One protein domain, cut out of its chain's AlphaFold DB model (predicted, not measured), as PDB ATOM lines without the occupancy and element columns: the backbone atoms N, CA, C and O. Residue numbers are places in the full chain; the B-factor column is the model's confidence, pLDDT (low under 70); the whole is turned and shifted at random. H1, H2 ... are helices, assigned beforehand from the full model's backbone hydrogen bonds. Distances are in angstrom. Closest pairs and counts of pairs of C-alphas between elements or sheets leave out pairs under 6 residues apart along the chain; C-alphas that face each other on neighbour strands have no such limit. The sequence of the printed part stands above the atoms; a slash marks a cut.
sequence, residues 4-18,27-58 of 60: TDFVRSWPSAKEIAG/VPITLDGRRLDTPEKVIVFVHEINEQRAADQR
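AT A GLANCE: This is residues 4 to 18 and 27 to 58 of the 60 residues of an uncharacterized protein of Acidimicrobiia bacterium (UniProt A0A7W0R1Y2). One long helix, H3, stands on one side of an open, flat shape, with a loop, residues 27 to 38, folding back at its first end; residues 4 to 18, with the short helices H1 and H2, stand free as a separate piece. The printed part has 47 residues and three named helices, H1, H2, H3 in that order, with no named strand: all helix. It is loose, with a radius of gyration of the C-alphas of 13.2 A and spans of 36 by 32 by 14 A.

IN THESE COORDINATES: Find C-alpha 4 at (5.519, -19.742, 4.288), where H1, residues 4 to 8, begins. Next comes H2, residues 13 to 17. Beyond the cut, find C-alpha 39 at (-19.455, -30.882, 15.211); from there H3, residues 39 to 56, runs 26.1 A to C-alpha 56 at (-7.790, -14.867, -1.706).

HOW THE PARTS SIT: A tight link of 4 residues joins H1 to H2, yet the two are apart. H3 is apart from H1 and from H2. In H1, H2 and H3 every O i to N i+4 pair is within hydrogen-bond range.

THE WHOLE: The C-alphas farthest apart, of Gly 18 and Arg 58, are 38.4 A apart. Residues 19 to 26 are not printed; C-alphas 18 and 27 are 14.9 A apart across this cut. Look for pLDDT under 70 at residues 4 to 9, 13 and 58.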
ATOM      1  N   THR A   4       4.871 -18.451   4.016       60.09
ATOM      2  CA  THR A   4       5.519 -19.742   4.288       60.09
ATOM      3  C   THR A   4       6.511 -19.672   5.455       60.09
ATOM      4  O   THR A   4       6.620 -20.632   6.216       60.09
ATOM      5  N   ASP A   5       7.193 -18.537   5.641       58.88
ATOM      6  CA  ASP A   5       8.110 -18.330   6.774       58.88
ATOM      7  C   ASP A   5       7.338 -18.212   8.094       58.88
ATOM      8  O   ASP A   5       7.792 -18.705   9.121       58.88
ATOM      9  N   PHE A   6       6.139 -17.618   8.053       58.84
ATOM     10  CA  PHE A   6       5.262 -17.457   9.216       58.84
ATOM     11  C   PHE A   6       4.657 -18.784   9.708       58.84
ATOM     12  O   PHE A   6       4.573 -19.024  10.909       58.84
ATOM     13  N   VAL A   7       4.272 -19.686   8.799       60.66
ATOM     14  CA  VAL A   7       3.756 -21.018   9.178       60.66
ATOM     15  C   VAL A   7       4.863 -21.897   9.768       60.66
ATOM     16  O   VAL A   7       4.610 -22.673  10.685       60.66
ATOM     17  N   ARG A   8       6.109 -21.755   9.296       61.94
ATOM     18  CA  ARG A   8       7.264 -22.481   9.852       61.94
ATOM     19  C   ARG A   8       7.627 -22.057  11.276       61.94
ATOM     20  O   ARG A   8       8.291 -22.826  11.960       61.94
ATOM     21  N   SER A   9       7.214 -20.868  11.715       69.88
ATOM     22  CA  SER A   9       7.475 -20.374  13.071       69.88
ATOM     23  C   SER A   9       6.357 -20.679  14.067       69.88
ATOM     24  O   SER A   9       6.418 -20.197  15.196       69.88
ATOM     25  N   TRP A  10       5.310 -21.412  13.674       71.38
ATOM     26  CA  TRP A  10       4.254 -21.783  14.611       71.38
ATOM     27  C   TRP A  10       4.722 -22.894  15.552       71.38
ATOM     28  O   TRP A  10       5.242 -23.906  15.072       71.38
ATOM     29  N   PRO A  11       4.514 -22.739  16.875       74.25
ATOM     30  CA  PRO A  11       4.722 -23.829  17.811       74.25
ATOM     31  C   PRO A  11       3.861 -25.025  17.400       74.25
ATOM     32  O   PRO A  11       2.711 -24.879  16.974       74.25
ATOM     33  N   SER A  12       4.419 -26.220  17.517       76.94
ATOM     34  CA  SER A  12       3.690 -27.465  17.319       76.94
ATOM     35  C   SER A  12       2.497 -27.553  18.273       76.94
ATOM     36  O   SER A  12       2.513 -27.002  19.374       76.94
ATOM     37  N   ALA A  13       1.471 -28.321  17.899       69.81
ATOM     38  CA  ALA A  13       0.314 -28.554  18.769       69.81
ATOM     39  C   ALA A  13       0.723 -29.064  20.167       69.81
ATOM     40  O   ALA A  13       0.110 -28.694  21.161       69.81
ATOM     41  N   LYS A  14       1.810 -29.845  20.250       71.75
ATOM     42  CA  LYS A  14       2.397 -30.320  21.510       71.75
ATOM     43  C   LYS A  14       3.016 -29.193  22.345       71.75
ATOM     44  O   LYS A  14       2.932 -29.225  23.565       71.75
ATOM     45  N   GLU A  15       3.647 -28.207  21.716       78.31
ATOM     46  CA  GLU A  15       4.203 -27.044  22.424       78.31
ATOM     47  C   GLU A  15       3.099 -26.109  22.935       78.31
ATOM     48  O   GLU A  15       3.281 -25.474  23.969       78.31
ATOM     49  N   ILE A  16       1.948 -26.063  22.255       76.31
ATOM     50  CA  ILE A  16       0.789 -25.249  22.654       76.31
ATOM     51  C   ILE A  16      -0.027 -25.938  23.757       76.31
ATOM     52  O   ILE A  16      -0.382 -25.305  24.747       76.31
ATOM     53  N   ALA A  17      -0.329 -27.229  23.593       73.62
ATOM     54  CA  ALA A  17      -1.181 -27.994  24.509       73.62
ATOM     55  C   ALA A  17      -0.407 -28.654  25.669       73.62
ATOM     56  O   ALA A  17      -1.007 -29.154  26.618       73.62
ATOM     57  N   GLY A  18       0.927 -28.664  25.611       78.00
ATOM     58  CA  GLY A  18       1.774 -29.347  26.582       78.00
ATOM     59  C   GLY A  18       1.805 -30.869  26.394       78.00
ATOM     60  O   GLY A  18       1.512 -31.413  25.329       78.00
ATOM     61  N   VAL A  27     -12.130 -28.858  24.601       88.75
ATOM     62  CA  VAL A  27     -12.783 -28.319  23.406       88.75
ATOM     63  C   VAL A  27     -11.787 -27.560  22.532       88.75
ATOM     64  O   VAL A  27     -10.979 -26.784  23.049       88.75
ATOM     65  N   PRO A  28     -11.858 -27.697  21.199       87.62
ATOM     66  CA  PRO A  28     -11.079 -26.850  20.312       87.62
ATOM     67  C   PRO A  28     -11.531 -25.388  20.428       87.62
ATOM     68  O   PRO A  28     -12.728 -25.085  20.461       87.62
ATOM     69  N   ILE A  29     -10.565 -24.471  20.462       90.88
ATOM     70  CA  ILE A  29     -10.790 -23.023  20.481       90.88
ATOM     71  C   ILE A  29      -9.940 -22.399  19.373       90.88
ATOM     72  O   ILE A  29      -8.784 -22.775  19.178       90.88
ATOM     73  N   THR A  30     -10.517 -21.470  18.620       90.31
ATOM     74  CA  THR A  30      -9.799 -20.708  17.593       90.31
ATOM     75  C   THR A  30      -8.876 -19.656  18.225       90.31
ATOM     76  O   THR A  30      -8.995 -19.320  19.402       90.31
ATOM     77  N   LEU A  31      -7.959 -19.080  17.439       86.88
ATOM     78  CA  LEU A  31      -7.042 -18.040  17.934       86.88
ATOM     79  C   LEU A  31      -7.764 -16.771  18.422       86.88
ATOM     80  O   LEU A  31      -7.250 -16.074  19.289       86.88
ATOM     81  N   ASP A  32      -8.951 -16.480  17.889       89.81
ATOM     82  CA  ASP A  32      -9.824 -15.375  18.299       89.81
ATOM     83  C   ASP A  32     -10.768 -15.736  19.464       89.81
ATOM     84  O   ASP A  32     -11.584 -14.916  19.879       89.81
ATOM     85  N   GLY A  33     -10.644 -16.938  20.038       91.69
ATOM     86  CA  GLY A  33     -11.363 -17.341  21.249       91.69
ATOM     87  C   GLY A  33     -12.732 -17.986  21.015       91.69
ATOM     88  O   GLY A  33     -13.461 -18.244  21.976       91.69
ATOM     89  N   ARG A  34     -13.105 -18.297  19.767       94.25
ATOM     90  CA  ARG A  34     -14.351 -19.012  19.455       94.25
ATOM     91  C   ARG A  34     -14.220 -20.487  19.840       94.25
ATOM     92  O   ARG A  34     -13.339 -21.188  19.348       94.25
ATOM     93  N   ARG A  35     -15.136 -20.980  20.681       95.38
ATOM     94  CA  ARG A  35     -15.240 -22.410  21.031       95.38
ATOM     95  C   ARG A  35     -15.887 -23.205  19.894       95.38
ATOM     96  O   ARG A  35     -16.930 -22.803  19.375       95.38
ATOM     97  N   LEU A  36     -15.308 -24.357  19.566       94.94
ATOM     98  CA  LEU A  36     -15.799 -25.321  18.576       94.94
ATOM     99  C   LEU A  36     -16.216 -26.625  19.275       94.94
ATOM    100  O   LEU A  36     -15.731 -27.707  18.967       94.94
ATOM    101  N   ASP A  37     -17.095 -26.494  20.262       94.25
ATOM    102  CA  ASP A  37     -17.533 -27.564  21.170       94.25
ATOM    103  C   ASP A  37     -18.639 -28.470  20.596       94.25
ATOM    104  O   ASP A  37     -19.098 -29.382  21.277       94.25
ATOM    105  N   THR A  38     -19.056 -28.251  19.343       93.88
ATOM    106  CA  THR A  38     -19.959 -29.157  18.622       93.88
ATOM    107  C   THR A  38     -19.465 -29.416  17.196       93.88
ATOM    108  O   THR A  38     -18.814 -28.542  16.603       93.88
ATOM    109  N   PRO A  39     -19.798 -30.579  16.599       93.94
ATOM    110  CA  PRO A  39     -19.455 -30.882  15.211       93.94
ATOM    111  C   PRO A  39     -19.927 -29.805  14.225       93.94
ATOM    112  O   PRO A  39     -19.197 -29.438  13.306       93.94
ATOM    113  N   GLU A  40     -21.112 -29.232  14.438       97.25
ATOM    114  CA  GLU A  40     -21.684 -28.194  13.578       97.25
ATOM    115  C   GLU A  40     -20.836 -26.919  13.602       97.25
ATOM    116  O   GLU A  40     -20.591 -26.319  12.555       97.25
ATOM    117  N   LYS A  41     -20.327 -26.519  14.777       95.62
ATOM    118  CA  LYS A  41     -19.442 -25.350  14.894       95.62
ATOM    119  C   LYS A  41     -18.123 -25.564  14.155       95.62
ATOM    120  O   LYS A  41     -17.638 -24.630  13.519       95.62
ATOM    121  N   VAL A  42     -17.571 -26.778  14.205       94.38
ATOM    122  CA  VAL A  42     -16.364 -27.147  13.446       94.38
ATOM    123  C   VAL A  42     -16.631 -27.076  11.942       94.38
ATOM    124  O   VAL A  42     -15.846 -26.473  11.213       94.38
ATOM    125  N   ILE A  43     -17.749 -27.642  11.477       96.50
ATOM    126  CA  ILE A  43     -18.136 -27.631  10.058       96.50
ATOM    127  C   ILE A  43     -18.248 -26.193   9.544       96.50
ATOM    128  O   ILE A  43     -17.626 -25.856   8.537       96.50
ATOM    129  N   VAL A  44     -18.977 -25.330  10.257       97.12
ATOM    130  CA  VAL A  44     -19.133 -23.914   9.890       97.12
ATOM    131  C   VAL A  44     -17.772 -23.214   9.806       97.12
ATOM    132  O   VAL A  44     -17.493 -22.544   8.817       97.12
ATOM    133  N   PHE A  45     -16.891 -23.427  10.785       95.25
ATOM    134  CA  PHE A  45     -15.557 -22.826  10.780       95.25
ATOM    135  C   PHE A  45     -14.698 -23.283   9.586       95.25
ATOM    136  O   PHE A  45     -14.005 -22.481   8.958       95.25
ATOM    137  N   VAL A  46     -14.763 -24.565   9.216       95.62
ATOM    138  CA  VAL A  46     -14.058 -25.079   8.029       95.62
ATOM    139  C   VAL A  46     -14.607 -24.456   6.743       95.62
ATOM    140  O   VAL A  46     -13.827 -24.137   5.842       95.62
ATOM    141  N   HIS A  47     -15.923 -24.246   6.649       96.94
ATOM    142  CA  HIS A  47     -16.527 -23.535   5.519       96.94
ATOM    143  C   HIS A  47     -16.019 -22.092   5.412       96.94
ATOM    144  O   HIS A  47     -15.569 -21.707   4.334       96.94
ATOM    145  N   GLU A  48     -15.979 -21.343   6.518       94.69
ATOM    146  CA  GLU A  48     -15.448 -19.968   6.561       94.69
ATOM    147  C   GLU A  48     -13.995 -19.896   6.051       94.69
ATOM    148  O   GLU A  48     -13.656 -19.049   5.220       94.69
ATOM    149  N   ILE A  49     -13.132 -20.831   6.480       93.75
ATOM    150  CA  ILE A  49     -11.744 -20.926   5.996       93.75
ATOM    151  C   ILE A  49     -11.702 -21.152   4.481       93.75
ATOM    152  O   ILE A  49     -10.872 -20.565   3.781       93.75
ATOM    153  N   ASN A  50     -12.552 -22.037   3.964       93.94
ATOM    154  CA  ASN A  50     -12.571 -22.356   2.540       93.94
ATOM    155  C   ASN A  50     -13.072 -21.176   1.701       93.94
ATOM    156  O   ASN A  50     -12.508 -20.911   0.640       93.94
ATOM    157  N   GLU A  51     -14.066 -20.434   2.187       93.81
ATOM    158  CA  GLU A  51     -14.556 -19.213   1.545       93.81
ATOM    159  C   GLU A  51     -13.478 -18.125   1.500       93.81
ATOM    160  O   GLU A  51     -13.229 -17.557   0.435       93.81
ATOM    161  N   GLN A  52     -12.768 -17.897   2.609       89.81
ATOM    162  CA  GLN A  52     -11.639 -16.960   2.657       89.81
ATOM    163  C   GLN A  52     -10.533 -17.358   1.678       89.81
ATOM    164  O   GLN A  52     -10.065 -16.540   0.892       89.81
ATOM    165  N   ARG A  53     -10.155 -18.642   1.655       90.50
ATOM    166  CA  ARG A  53      -9.162 -19.153   0.700       90.50
ATOM    167  C   ARG A  53      -9.606 -18.979  -0.747       90.50
ATOM    168  O   ARG A  53      -8.753 -18.732  -1.595       90.50
ATOM    169  N   ALA A  54     -10.891 -19.156  -1.044       90.38
ATOM    170  CA  ALA A  54     -11.428 -18.968  -2.386       90.38
ATOM    171  C   ALA A  54     -11.425 -17.487  -2.791       90.38
ATOM    172  O   ALA A  54     -11.120 -17.182  -3.942       90.38
ATOM    173  N   ALA A  55     -11.720 -16.574  -1.861       87.12
ATOM    174  CA  ALA A  55     -11.631 -15.134  -2.088       87.12
ATOM    175  C   ALA A  55     -10.182 -14.691  -2.358       87.12
ATOM    176  O   ALA A  55      -9.940 -14.008  -3.350       87.12
ATOM    177  N   ASP A  56      -9.224 -15.162  -1.557       82.44
ATOM    178  CA  ASP A  56      -7.790 -14.867  -1.706       82.44
ATOM    179  C   ASP A  56      -7.187 -15.392  -3.024       82.44
ATOM    180  O   ASP A  56      -6.155 -14.903  -3.480       82.44
ATOM    181  N   GLN A  57      -7.796 -16.422  -3.621       74.81
ATOM    182  CA  GLN A  57      -7.332 -17.055  -4.862       74.81
ATOM    183  C   GLN A  57      -7.977 -16.480  -6.127       74.81
ATOM    184  O   GLN A  57      -7.587 -16.872  -7.229       74.81
ATOM    185  N   ARG A  58      -8.952 -15.567  -6.016       59.47
ATOM    186  CA  ARG A  58      -9.494 -14.881  -7.194       59.47
ATOM    187  C   ARG A  58      -8.481 -13.832  -7.667       59.47
ATOM    188  O   ARG A  58      -8.177 -12.925  -6.895       59.47
TER     189      ARG A  58